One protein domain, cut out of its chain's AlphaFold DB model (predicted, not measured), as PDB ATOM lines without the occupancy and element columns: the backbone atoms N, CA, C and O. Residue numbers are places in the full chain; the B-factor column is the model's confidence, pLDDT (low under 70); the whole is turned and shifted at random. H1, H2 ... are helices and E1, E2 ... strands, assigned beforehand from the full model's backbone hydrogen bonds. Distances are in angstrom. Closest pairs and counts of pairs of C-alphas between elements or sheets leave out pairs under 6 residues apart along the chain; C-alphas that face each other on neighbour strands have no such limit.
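What this domain is: This is residues 7 to 103 of the 134 residues of the protein "Nucleotidyl transferase" of Porphyromonas sp. CAG:1061 (UniProt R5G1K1). With little regular structure, the domain is a loose frame: a small hairpin of strands, E1 and E2, at one end, two helices set crosswise, H1 and H2, at the other, and long unnamed stretches. The 97 printed residues hold E1, E2, H1 and H2 in that order, a mixed class with only 35 residues in named elements; the sheet E1 - E2 is antiparallel. The whole is loose, radius of gyration of the C-alphas 15.9 A, spanning 44 by 36 by 25 A.

How they stand to each other: E1, residues 24 to 27, and E2, residues 33 to 36, form a hairpin, antiparallel at 147 degrees, with N 34 and O 26 2.9 A apart. Residues 17 to 18 pair antiparallel with residues 24 to 25 of E1. H1, residues 52 to 68, with residues 56 to 60 alone, only just touches H2, residues 78 to 87, with 3 pairs of C-alphas within 8 A; the closest C-alphas, Ser 57 and Val 81, are 6.5 A apart. Their lines are about perpendicular, at 74 degrees. In both helices every O i to N i+4 pair is within hydrogen-bond range. E1 is apart from both helices.

Where its parts are: E1 begins at C-alpha 24 (17.830, 0.950, 105.526) and is 10.8 A long; E2 is 10.0 A. H1 is 24.4 A; H2, 14.4 A, ends at C-alpha 87 (-2.235, 4.092, 88.021).

The domain as a whole: The farthest C-alphas, Gln 21 and Asp 55, are 45.1 A apart. The printed part has no cut; the link E2 to H1 is long. No printed residue is under 70 in pLDDT.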
ATOM      1  N   LEU A   7       0.725  -4.864  92.370       92.38
ATOM      2  CA  LEU A   7       1.495  -3.639  92.467       92.38
ATOM      3  C   LEU A   7       0.537  -2.447  92.434       92.38
ATOM      4  O   LEU A   7      -0.283  -2.331  91.532       92.38
ATOM      5  N   THR A   8       0.671  -1.557  93.411       90.81
ATOM      6  CA  THR A   8      -0.122  -0.320  93.512       90.81
ATOM      7  C   THR A   8       0.668   0.891  93.036       90.81
ATOM      8  O   THR A   8       0.121   1.803  92.428       90.81
ATOM      9  N   GLU A   9       1.964   0.903  93.334       90.44
ATOM     10  CA  GLU A   9       2.898   1.950  92.950       90.44
ATOM     11  C   GLU A   9       4.312   1.368  92.960       90.44
ATOM     12  O   GLU A   9       4.645   0.547  93.820       90.44
ATOM     13  N   VAL A  10       5.136   1.810  92.016       89.19
ATOM     14  CA  VAL A  10       6.585   1.608  92.033       89.19
ATOM     15  C   VAL A  10       7.258   2.945  91.781       89.19
ATOM     16  O   VAL A  10       6.830   3.715  90.920       89.19
ATOM     17  N   VAL A  11       8.302   3.234  92.553       85.06
ATOM     18  CA  VAL A  11       9.074   4.463  92.394       85.06
ATOM     19  C   VAL A  11      10.552   4.136  92.421       85.06
ATOM     20  O   VAL A  11      11.019   3.446  93.327       85.06
ATOM     21  N   GLU A  12      11.274   4.653  91.432       84.06
ATOM     22  CA  GLU A  12      12.726   4.535  91.373       84.06
ATOM     23  C   GLU A  12      13.357   5.331  92.521       84.06
ATOM     24  O   GLU A  12      12.945   6.456  92.842       84.06
ATOM     25  N   ARG A  13      14.344   4.719  93.175       85.19
ATOM     26  CA  ARG A  13      15.071   5.296  94.304       85.19
ATOM     27  C   ARG A  13      16.549   5.013  94.146       85.19
ATOM     28  O   ARG A  13      16.957   3.872  93.959       85.19
ATOM     29  N   THR A  14      17.346   6.060  94.275       81.19
ATOM     30  CA  THR A  14      18.799   5.974  94.205       81.19
ATOM     31  C   THR A  14      19.394   5.950  95.610       81.19
ATOM     32  O   THR A  14      18.784   6.414  96.574       81.19
ATOM     33  N   SER A  15      20.604   5.399  95.730       82.62
ATOM     34  CA  SER A  15      21.410   5.457  96.960       82.62
ATOM     35  C   SER A  15      20.742   4.861  98.208       82.62
ATOM     36  O   SER A  15      20.969   5.346  99.316       82.62
ATOM     37  N   ILE A  16      19.936   3.806  98.048       86.69
ATOM     38  CA  ILE A  16      19.452   3.018  99.188       86.69
ATOM     39  C   ILE A  16      20.650   2.303  99.815       86.69
ATOM     40  O   ILE A  16      21.329   1.515  99.154       86.69
ATOM     41  N   ALA A  17      20.895   2.558 101.095       87.06
ATOM     42  CA  ALA A  17      21.963   1.919 101.850       87.06
ATOM     43  C   ALA A  17      21.567   1.765 103.321       87.06
ATOM     44  O   ALA A  17      20.614   2.383 103.795       87.06
ATOM     45  N   ARG A  18      22.320   0.941 104.056       88.62
ATOM     46  CA  ARG A  18      22.274   0.975 105.519       88.62
ATOM     47  C   ARG A  18      23.085   2.163 106.012       88.62
ATOM     48  O   ARG A  18      24.238   2.315 105.609       88.62
ATOM     49  N   ASP A  19      22.482   2.983 106.858       86.69
ATOM     50  CA  ASP A  19      23.151   4.134 107.455       86.69
ATOM     51  C   ASP A  19      23.921   3.770 108.738       86.69
ATOM     52  O   ASP A  19      24.014   2.606 109.140       86.69
ATOM     53  N   GLU A  20      24.500   4.780 109.389       87.06
ATOM     54  CA  GLU A  20      25.274   4.632 110.629       87.06
ATOM     55  C   GLU A  20      24.440   4.107 111.812       87.06
ATOM     56  O   GLU A  20      25.005   3.581 112.771       87.06
ATOM     57  N   GLN A  21      23.108   4.230 111.754       86.06
ATOM     58  CA  GLN A  21      22.188   3.679 112.752       86.06
ATOM     59  C   GLN A  21      21.800   2.223 112.446       86.06
ATOM     60  O   GLN A  21      21.133   1.580 113.256       86.06
ATOM     61  N   GLY A  22      22.252   1.681 111.310       88.38
ATOM     62  CA  GLY A  22      21.940   0.333 110.843       88.38
ATOM     63  C   GLY A  22      20.595   0.220 110.121       88.38
ATOM     64  O   GLY A  22      20.225  -0.884 109.716       88.38
ATOM     65  N   GLU A  23      19.884   1.336 109.930       92.44
ATOM     66  CA  GLU A  23      18.579   1.385 109.270       92.44
ATOM     67  C   GLU A  23      18.752   1.457 107.746       92.44
ATOM     68  O   GLU A  23      19.687   2.086 107.246       92.44
ATOM     69  N   ILE A  24      17.858   0.812 106.988       91.06
ATOM     70  CA  ILE A  24      17.830   0.950 105.526       91.06
ATOM     71  C   ILE A  24      17.192   2.299 105.208       91.06
ATOM     72  O   ILE A  24      16.019   2.517 105.503       91.06
ATOM     73  N   ALA A  25      17.946   3.207 104.599       92.12
ATOM     74  CA  ALA A  25      17.472   4.549 104.304       92.12
ATOM     75  C   ALA A  25      17.986   5.063 102.957       92.12
ATOM     76  O   ALA A  25      18.976   4.585 102.403       92.12
ATOM     77  N   PHE A  26      17.292   6.069 102.439       90.56
ATOM     78  CA  PHE A  26      17.726   6.871 101.298       90.56
ATOM     79  C   PHE A  26      17.357   8.345 101.528       90.56
ATOM     80  O   PHE A  26      16.593   8.676 102.444       90.56
ATOM     81  N   GLN A  27      17.906   9.241 100.709       90.00
ATOM     82  CA  GLN A  27      17.485  10.644 100.666       90.00
ATOM     83  C   GLN A  27      16.531  10.854  99.493       90.00
ATOM     84  O   GLN A  27      16.847  10.477  98.367       90.00
ATOM     85  N   ASP A  28      15.361  11.436  99.755       86.00
ATOM     86  CA  ASP A  28      14.436  11.821  98.691       86.00
ATOM     87  C   ASP A  28      14.918  13.080  97.942       86.00
ATOM     88  O   ASP A  28      15.902  13.720  98.314       86.00
ATOM     89  N   GLU A  29      14.210  13.454  96.876       81.25
ATOM     90  CA  GLU A  29      14.542  14.613  96.031       81.25
ATOM     91  C   GLU A  29      14.552  15.948  96.798       81.25
ATOM     92  O   GLU A  29      15.172  16.913  96.356       81.25
ATOM     93  N   SER A  30      13.899  16.010  97.965       84.81
ATOM     94  CA  SER A  30      13.898  17.181  98.847       84.81
ATOM     95  C   SER A  30      15.046  17.177  99.868       84.81
ATOM     96  O   SER A  30      15.137  18.078 100.701       84.81
ATOM     97  N   GLY A  31      15.925  16.168  99.819       85.06
ATOM     98  CA  GLY A  31      17.024  15.966 100.763       85.06
ATOM     99  C   GLY A  31      16.576  15.388 102.107       85.06
ATOM    100  O   GLY A  31      17.354  15.361 103.063       85.06
ATOM    101  N   ARG A  32      15.325  14.931 102.220       88.56
ATOM    102  CA  ARG A  32      14.798  14.364 103.460       88.56
ATOM    103  C   ARG A  32      15.157  12.884 103.552       88.56
ATOM    104  O   ARG A  32      15.023  12.128 102.592       88.56
ATOM    105  N   ARG A  33      15.567  12.467 104.751       89.56
ATOM    106  CA  ARG A  33      15.817  11.062 105.092       89.56
ATOM    107  C   ARG A  33      14.503  10.284 105.125       89.56
ATOM    108  O   ARG A  33      13.593  10.645 105.872       89.56
ATOM    109  N   VAL A  34      14.444   9.197 104.365       90.50
ATOM    110  CA  VAL A  34      13.330   8.245 104.370       90.50
ATOM    111  C   VAL A  34      13.869   6.876 104.763       90.50
ATOM    112  O   VAL A  34      14.801   6.374 104.138       90.50
ATOM    113  N   VAL A  35      13.287   6.295 105.811       92.38
ATOM    114  CA  VAL A  35      13.622   4.952 106.301       92.38
ATOM    115  C   VAL A  35      12.681   3.941 105.659       92.38
ATOM    116  O   VAL A  35      11.482   4.196 105.534       92.38
ATOM    117  N   LEU A  36      13.235   2.807 105.248       90.94
ATOM    118  CA  LEU A  36      12.521   1.667 104.695       90.94
ATOM    119  C   LEU A  36      12.528   0.519 105.705       90.94
ATOM    120  O   LEU A  36      13.533   0.256 106.365       90.94
ATOM    121  N   GLU A  37      11.409  -0.191 105.800       91.12
ATOM    122  CA  GLU A  37      11.334  -1.420 106.585       91.12
ATOM    123  C   GLU A  37      12.174  -2.525 105.926       91.12
ATOM    124  O   GLU A  37      12.279  -2.603 104.702       91.12
ATOM    125  N   GLU A  38      12.720  -3.431 106.731       86.25
ATOM    126  CA  GLU A  38      13.546  -4.561 106.275       86.25
ATOM    127  C   GLU A  38      12.837  -5.483 105.267       86.25
ATOM    128  O   GLU A  38      13.482  -6.125 104.441       86.25
ATOM    129  N   GLN A  39      11.507  -5.569 105.341       85.75
ATOM    130  CA  GLN A  39      10.681  -6.400 104.461       85.75
ATOM    131  C   GLN A  39      10.071  -5.600 103.299       85.75
ATOM    132  O   GLN A  39       9.193  -6.112 102.606       85.75
ATOM    133  N   THR A  40      10.509  -4.354 103.080       86.56
ATOM    134  CA  THR A  40      10.018  -3.526 101.972       86.56
ATOM    135  C   THR A  40      10.283  -4.234 100.639       86.56
ATOM    136  O   THR A  40      11.444  -4.491 100.313       86.56
ATOM    137  N   PRO A  41       9.246  -4.532  99.835       86.69
ATOM    138  CA  PRO A  41       9.442  -5.118  98.518       86.69
ATOM    139  C   PRO A  41      10.195  -4.149  97.607       86.69
ATOM    140  O   PRO A  41       9.829  -2.979  97.491       86.69
ATOM    141  N   VAL A  42      11.215  -4.656  96.922       87.50
ATOM    142  CA  VAL A  42      12.002  -3.900  95.944       87.50
ATOM    143  C   VAL A  42      11.988  -4.614  94.598       87.50
ATOM    144  O   VAL A  42      11.967  -5.844  94.533       87.50
ATOM    145  N   SER A  43      12.000  -3.846  93.508       86.44
ATOM    146  CA  SER A  43      12.184  -4.416  92.174       86.44
ATOM    147  C   SER A  43      13.673  -4.541  91.875       86.44
ATOM    148  O   SER A  43      14.391  -3.547  91.858       86.44
ATOM    149  N   MET A  44      14.120  -5.759  91.572       86.50
ATOM    150  CA  MET A  44      15.477  -6.028  91.069       86.50
ATOM    151  C   MET A  44      15.523  -6.045  89.535       86.50
ATOM    152  O   MET A  44      16.368  -6.705  88.934       86.50
ATOM    153  N   ASN A  45      14.572  -5.345  88.907       88.62
ATOM    154  CA  ASN A  45      14.401  -5.223  87.462       88.62
ATOM    155  C   ASN A  45      14.148  -6.552  86.718       88.62
ATOM    156  O   ASN A  45      14.526  -6.717  85.559       88.62
ATOM    157  N   MET A  46      13.485  -7.503  87.380       91.25
ATOM    158  CA  MET A  46      13.000  -8.742  86.769       91.25
ATOM    159  C   MET A  46      11.492  -8.638  86.553       91.25
ATOM    160  O   MET A  46      10.722  -8.660  87.511       91.25
ATOM    161  N   TRP A  47      11.079  -8.548  85.292       93.62
ATOM    162  CA  TRP A  47       9.686  -8.345  84.908       93.62
ATOM    163  C   TRP A  47       9.226  -9.406  83.908       93.62
ATOM    164  O   TRP A  47      10.002  -9.864  83.069       93.62
ATOM    165  N   GLY A  48       7.952  -9.779  83.994       95.00
ATOM    166  CA  GLY A  48       7.270 -10.599  82.997       95.00
ATOM    167  C   GLY A  48       6.164  -9.787  82.336       95.00
ATOM    168  O   GLY A  48       5.290  -9.278  83.036       95.00
ATOM    169  N   PHE A  49       6.195  -9.681  81.008       95.69
ATOM    170  CA  PHE A  49       5.241  -8.893  80.227       95.69
ATOM    171  C   PHE A  49       4.620  -9.718  79.098       95.69
ATOM    172  O   PHE A  49       5.231 -10.659  78.587       95.69
ATOM    173  N   THR A  50       3.411  -9.336  78.690       95.44
ATOM    174  CA  THR A  50       2.830  -9.713  77.395       95.44
ATOM    175  C   THR A  50       3.357  -8.776  76.296       95.44
ATOM    176  O   THR A  50       3.830  -7.682  76.611       95.44
ATOM    177  N   PRO A  51       3.286  -9.160  75.004       95.81
ATOM    178  CA  PRO A  51       3.774  -8.313  73.909       95.81
ATOM    179  C   PRO A  51       3.152  -6.909  73.844       95.81
ATOM    180  O   PRO A  51       3.828  -5.981  73.423       95.81
ATOM    181  N   GLU A  52       1.915  -6.736  74.321       94.56
ATOM    182  CA  GLU A  52       1.209  -5.440  74.379       94.56
ATOM    183  C   GLU A  52       1.995  -4.358  75.145       94.56
ATOM    184  O   GLU A  52       1.838  -3.167  74.895       94.56
ATOM    185  N   TYR A  53       2.896  -4.756  76.053       95.56
ATOM    186  CA  TYR A  53       3.778  -3.826  76.759       95.56
ATOM    187  C   TYR A  53       4.654  -2.989  75.816       95.56
ATOM    188  O   TYR A  53       4.996  -1.853  76.153       95.56
ATOM    189  N   PHE A  54       5.021  -3.520  74.647       95.81
ATOM    190  CA  PHE A  54       5.804  -2.770  73.667       95.81
ATOM    191  C   PHE A  54       5.009  -1.612  73.067       95.81
ATOM    192  O   PHE A  54       5.560  -0.519  72.979       95.81
ATOM    193  N   ASP A  55       3.725  -1.810  72.766       95.94
ATOM    194  CA  ASP A  55       2.863  -0.757  72.216       95.94
ATOM    195  C   ASP A  55       2.705   0.392  73.228       95.94
ATOM    196  O   ASP A  55       2.885   1.564  72.897       95.94
ATOM    197  N   TYR A  56       2.469   0.057  74.503       95.31
ATOM    198  CA  TYR A  56       2.411   1.055  75.578       95.31
ATOM    199  C   TYR A  56       3.748   1.767  75.797       95.31
ATOM    200  O   TYR A  56       3.784   2.971  76.061       95.31
ATOM    201  N   SER A  57       4.853   1.023  75.711       95.44
ATOM    202  CA  SER A  57       6.190   1.588  75.879       95.44
ATOM    203  C   SER A  57       6.547   2.525  74.735       95.44
ATOM    204  O   SER A  57       7.192   3.533  74.989       95.44
ATOM    205  N   GLU A  58       6.131   2.228  73.503       96.25
ATOM    206  CA  GLU A  58       6.364   3.084  72.340       96.25
ATOM    207  C   GLU A  58       5.646   4.431  72.489       96.25
ATOM    208  O   GLU A  58       6.285   5.476  72.361       96.25
ATOM    209  N   GLU A  59       4.361   4.426  72.862       95.00
ATOM    210  CA  GLU A  59       3.609   5.658  73.143       95.00
ATOM    211  C   GLU A  59       4.273   6.478  74.265       95.00
ATOM    212  O   GLU A  59       4.528   7.676  74.116       95.00
ATOM    213  N   ALA A  60       4.614   5.827  75.383       94.50
ATOM    214  CA  ALA A  60       5.279   6.482  76.507       94.50
ATOM    215  C   ALA A  60       6.669   7.024  76.131       94.50
ATOM    216  O   ALA A  60       7.081   8.079  76.619       94.50
ATOM    217  N   PHE A  61       7.389   6.324  75.255       95.50
ATOM    218  CA  PHE A  61       8.718   6.717  74.809       95.50
ATOM    219  C   PHE A  61       8.677   7.946  73.899       95.50
ATOM    220  O   PHE A  61       9.510   8.837  74.056       95.50
ATOM    221  N   ILE A  62       7.686   8.053  73.009       95.00
ATOM    222  CA  ILE A  62       7.483   9.252  72.182       95.00
ATOM    223  C   ILE A  62       7.279  10.483  73.075       95.00
ATOM    224  O   ILE A  62       8.011  11.464  72.937       95.00
ATOM    225  N   HIS A  63       6.371  10.406  74.054       93.56
ATOM    226  CA  HIS A  63       6.146  11.503  75.004       93.56
ATOM    227  C   HIS A  63       7.400  11.836  75.824       93.56
ATOM    228  O   HIS A  63       7.703  13.005  76.075       93.56
ATOM    229  N   PHE A  64       8.156  10.815  76.236       94.50
ATOM    230  CA  PHE A  64       9.416  11.011  76.941       94.50
ATOM    231  C   PHE A  64      10.427  11.791  76.090       94.50
ATOM    232  O   PHE A  64      11.039  12.731  76.601       94.50
ATOM    233  N   LEU A  65      10.586  11.441  74.810       93.12
ATOM    234  CA  LEU A  65      11.496  12.131  73.896       93.12
ATOM    235  C   LEU A  65      11.081  13.587  73.683       93.12
ATOM    236  O   LEU A  65      11.930  14.471  73.767       93.12
ATOM    237  N   GLU A  66       9.791  13.854  73.476       93.31
ATOM    238  CA  GLU A  66       9.271  15.219  73.332       93.31
ATOM    239  C   GLU A  66       9.573  16.084  74.564       93.31
ATOM    240  O   GLU A  66       9.995  17.235  74.438       93.31
ATOM    241  N   ALA A  67       9.429  15.516  75.764       91.19
ATOM    242  CA  ALA A  67       9.708  16.210  77.018       91.19
ATOM    243  C   ALA A  67      11.213  16.367  77.322       91.19
ATOM    244  O   ALA A  67      11.593  17.270  78.068       91.19
ATOM    245  N   ASN A  68      12.074  15.508  76.764       91.88
ATOM    246  CA  ASN A  68      13.499  15.419  77.112       91.88
ATOM    247  C   ASN A  68      14.456  15.680  75.937       91.88
ATOM    248  O   ASN A  68      15.649  15.411  76.060       91.88
ATOM    249  N   LEU A  69      13.976  16.258  74.832       84.19
ATOM    250  CA  LEU A  69      14.726  16.532  73.590       84.19
ATOM    251  C   LEU A  69      16.099  17.205  73.780       84.19
ATOM    252  O   LEU A  69      16.990  17.036  72.950       84.19
ATOM    253  N   HIS A  70      16.273  17.978  74.852       88.06
ATOM    254  CA  HIS A  70      17.505  18.715  75.151       88.06
ATOM    255  C   HIS A  70      18.242  18.210  76.402       88.06
ATOM    256  O   HIS A  70      19.210  18.831  76.835       88.06
ATOM    257  N   SER A  71      17.787  17.111  77.005       88.38
ATOM    258  CA  SER A  71      18.399  16.553  78.207       88.38
ATOM    259  C   SER A  71      19.527  15.591  77.844       88.38
ATOM    260  O   SER A  71      19.294  14.528  77.278       88.38
ATOM    261  N   GLU A  72      20.757  15.916  78.243       85.38
ATOM    262  CA  GLU A  72      21.911  15.011  78.105       85.38
ATOM    263  C   GLU A  72      21.867  13.825  79.086       85.38
ATOM    264  O   GLU A  72      22.668  12.898  78.982       85.38
ATOM    265  N   LYS A  73      20.945  13.856  80.058       86.50
ATOM    266  CA  LYS A  73      20.796  12.856  81.126       86.50
ATOM    267  C   LYS A  73      19.404  12.223  81.159       86.50
ATOM    268  O   LYS A  73      19.004  11.691  82.187       86.50
ATOM    269  N   GLY A  74      18.631  12.343  80.080       85.88
ATOM    270  CA  GLY A  74      17.313  11.724  80.009       85.88
ATOM    271  C   GLY A  74      17.435  10.202  80.074       85.88
ATOM    272  O   GLY A  74      18.048   9.599  79.199       85.88
ATOM    273  N   GLU A  75      16.810   9.585  81.075       90.00
ATOM    274  CA  GLU A  75      16.723   8.130  81.208       90.00
ATOM    275  C   GLU A  75      15.259   7.679  81.161       90.00
ATOM    276  O   GLU A  75      14.393   8.246  81.830       90.00
ATOM    277  N   PHE A  76      14.979   6.653  80.354       91.38
ATOM    278  CA  PHE A  76      13.648   6.068  80.213       91.38
ATOM    279  C   PHE A  76      13.571   4.755  80.994       91.38
ATOM    280  O   PHE A  76      14.118   3.732  80.577       91.38
ATOM    281  N   TYR A  77      12.909   4.789  82.150       91.44
ATOM    282  CA  TYR A  77      12.854   3.660  83.074       91.44
ATOM    283  C   TYR A  77      11.599   2.798  82.876       91.44
ATOM    284  O   TYR A  77      10.478   3.304  82.843       91.44
ATOM    285  N   ILE A  78      11.788   1.474  82.858       93.19
ATOM    286  CA  ILE A  78      10.703   0.473  82.843       93.19
ATOM    287  C   ILE A  78       9.699   0.697  83.996       93.19
ATOM    288  O   ILE A  78       8.499   0.754  83.720       93.19
ATOM    289  N   PRO A  79      10.134   0.884  85.266       92.12
ATOM    290  CA  PRO A  79       9.223   1.170  86.374       92.12
ATOM    291  C   PRO A  79       8.263   2.331  86.116       92.12
ATOM    292  O   PRO A  79       7.108   2.250  86.522       92.12
ATOM    293  N   THR A  80       8.700   3.386  85.421       91.69
ATOM    294  CA  THR A  80       7.864   4.559  85.136       91.69
ATOM    295  C   THR A  80       6.677   4.198  84.248       91.69
ATOM    296  O   THR A  80       5.549   4.570  84.567       91.69
ATOM    297  N   VAL A  81       6.912   3.425  83.182       93.94
ATOM    298  CA  VAL A  81       5.854   2.974  82.262       93.94
ATOM    299  C   VAL A  81       4.875   2.056  82.989       93.94
ATOM    300  O   VAL A  81       3.666   2.264  82.937       93.94
ATOM    301  N   VAL A  82       5.388   1.069  83.729       94.12
ATOM    302  CA  VAL A  82       4.544   0.138  84.495       94.12
ATOM    303  C   VAL A  82       3.697   0.885  85.528       94.12
ATOM    304  O   VAL A  82       2.505   0.610  85.656       94.12
ATOM    305  N   ASN A  83       4.284   1.847  86.242       93.50
ATOM    306  CA  ASN A  83       3.580   2.652  87.236       93.50
ATOM    307  C   ASN A  83       2.447   3.477  86.614       93.50
ATOM    308  O   ASN A  83       1.361   3.530  87.186       93.50
ATOM    309  N   ASP A  84       2.674   4.094  85.450       93.69
ATOM    310  CA  ASP A  84       1.637   4.839  84.724       93.69
ATOM    311  C   ASP A  84       0.466   3.931  84.322       93.69
ATOM    312  O   ASP A  84      -0.690   4.230  84.629       93.69
ATOM    313  N   LEU A  85       0.763   2.775  83.720       94.38
ATOM    314  CA  LEU A  85      -0.256   1.812  83.288       94.38
ATOM    315  C   LEU A  85      -1.098   1.284  84.457       94.38
ATOM    316  O   LEU A  85      -2.320   1.168  84.331       94.38
ATOM    317  N   VAL A  86      -0.455   1.005  85.595       94.12
ATOM    318  CA  VAL A  86      -1.127   0.584  86.832       94.12
ATOM    319  C   VAL A  86      -2.002   1.708  87.386       94.12
ATOM    320  O   VAL A  86      -3.179   1.484  87.667       94.12
ATOM    321  N   LYS A  87      -1.481   2.939  87.493       93.50
ATOM    322  CA  LYS A  87      -2.235   4.092  88.021       93.50
ATOM    323  C   LYS A  87      -3.431   4.470  87.148       93.50
ATOM    324  O   LYS A  87      -4.455   4.898  87.674       93.50
ATOM    325  N   ARG A  88      -3.324   4.290  85.828       93.38
ATOM    326  CA  ARG A  88      -4.418   4.514  84.867       93.38
ATOM    327  C   ARG A  88      -5.425   3.361  84.816       93.38
ATOM    328  O   ARG A  88      -6.443   3.495  84.141       93.38
ATOM    329  N   GLY A  89      -5.161   2.245  85.500       93.50
ATOM    330  CA  GLY A  89      -6.015   1.055  85.485       93.50
ATOM    331  C   GLY A  89      -6.029   0.317  84.143       93.50
ATOM    332  O   GLY A  89      -6.962  -0.433  83.874       93.50
ATOM    333  N   ILE A  90      -5.023   0.543  83.292       93.81
ATOM    334  CA  ILE A  90      -4.901  -0.087  81.968       93.81
ATOM    335  C   ILE A  90      -4.304  -1.489  82.098       93.81
ATOM    336  O   ILE A  90      -4.703  -2.400  81.377       93.81
ATOM    337  N   ALA A  91      -3.372  -1.675  83.035       93.69
ATOM    338  CA  ALA A  91      -2.736  -2.958  83.298       93.69
ATOM    339  C   ALA A  91      -2.653  -3.244  84.801       93.69
ATOM    340  O   ALA A  91      -2.572  -2.338  85.626       93.69
ATOM    341  N   SER A  92      -2.613  -4.528  85.150       93.94
ATOM    342  CA  SER A  92      -2.316  -5.003  86.502       93.94
ATOM    343  C   SER A  92      -0.967  -5.714  86.516       93.94
ATOM    344  O   SER A  92      -0.701  -6.539  85.640       93.94
ATOM    345  N   CYS A  93      -0.142  -5.470  87.531       93.62
ATOM    346  CA  CYS A  93       1.124  -6.176  87.718       93.62
ATOM    347  C   CYS A  93       1.070  -6.989  89.013       93.62
ATOM    348  O   CYS A  93       0.901  -6.422  90.088       93.62
ATOM    349  N   LYS A  94       1.206  -8.315  88.923       94.00
ATOM    350  CA  LYS A  94       1.280  -9.181  90.103       94.00
ATOM    351  C   LYS A  94       2.716  -9.261  90.602       94.00
ATOM    352  O   LYS A  94       3.612  -9.611  89.835       94.00
ATOM    353  N   VAL A  95       2.921  -9.000  91.887       92.50
ATOM    354  CA  VAL A  95       4.232  -9.150  92.519       92.50
ATOM    355  C   VAL A  95       4.388 -10.587  93.003       92.50
ATOM    356  O   VAL A  95       3.525 -11.127  93.694       92.50
ATOM    357  N   LEU A  96       5.481 -11.226  92.592       90.00
ATOM    358  CA  LEU A  96       5.787 -12.611  92.934       90.00
ATOM    359  C   LEU A  96       6.888 -12.637  93.988       90.00
ATOM    360  O   LEU A  96       8.021 -12.245  93.710       90.00
ATOM    361  N   ASP A  97       6.546 -13.113  95.182       86.56
ATOM    362  CA  ASP A  97       7.524 -13.331  96.241       86.56
ATOM    363  C   ASP A  97       8.376 -14.576  95.941       86.56
ATOM    364  O   ASP A  97       7.880 -15.591  95.438       86.56
ATOM    365  N   THR A  98       9.673 -14.494  96.227       85.62
ATOM    366  CA  THR A  98      10.640 -15.563  95.979       85.62
ATOM    367  C   THR A  98      11.539 -15.757  97.185       85.62
ATOM    368  O   THR A  98      12.050 -14.809  97.771       85.62
ATOM    369  N   SER A  99      11.823 -17.015  97.521       85.69
ATOM    370  CA  SER A  99      12.820 -17.345  98.543       85.69
ATOM    371  C   SER A  99      14.262 -17.184  98.043       85.69
ATOM    372  O   SER A  99      15.207 -17.472  98.780       85.69
ATOM    373  N   ALA A 100      14.458 -16.818  96.771       84.75
ATOM    374  CA  ALA A 100      15.777 -16.604  96.197       84.75
ATOM    375  C   ALA A 100      16.394 -15.305  96.730       84.75
ATOM    376  O   ALA A 100      15.776 -14.247  96.717       84.75
ATOM    377  N   THR A 101      17.651 -15.376  97.158       84.19
ATOM    378  CA  THR A 101      18.407 -14.189  97.563       84.19
ATOM    379  C   THR A 101      19.115 -13.600  96.353       84.19
ATOM    380  O   THR A 101      19.953 -14.273  95.746       84.19
ATOM    381  N   TRP A 102      18.815 -12.345  96.025       85.19
ATOM    382  CA  TRP A 102      19.566 -11.604  95.019       85.19
ATOM    383  C   TRP A 102      20.952 -11.217  95.552       85.19
ATOM    384  O   TRP A 102      21.102 -10.829  96.710       85.19
ATOM    385  N   PHE A 103      21.967 -11.327  94.700       87.06
ATOM    386  CA  PHE A 103      23.307 -10.801  94.936       87.06
ATOM    387  C   PHE A 103      23.898 -10.352  93.598       87.06
ATOM    388  O   PHE A 103      23.691 -10.999  92.570       87.06
TER     389      PHE A 103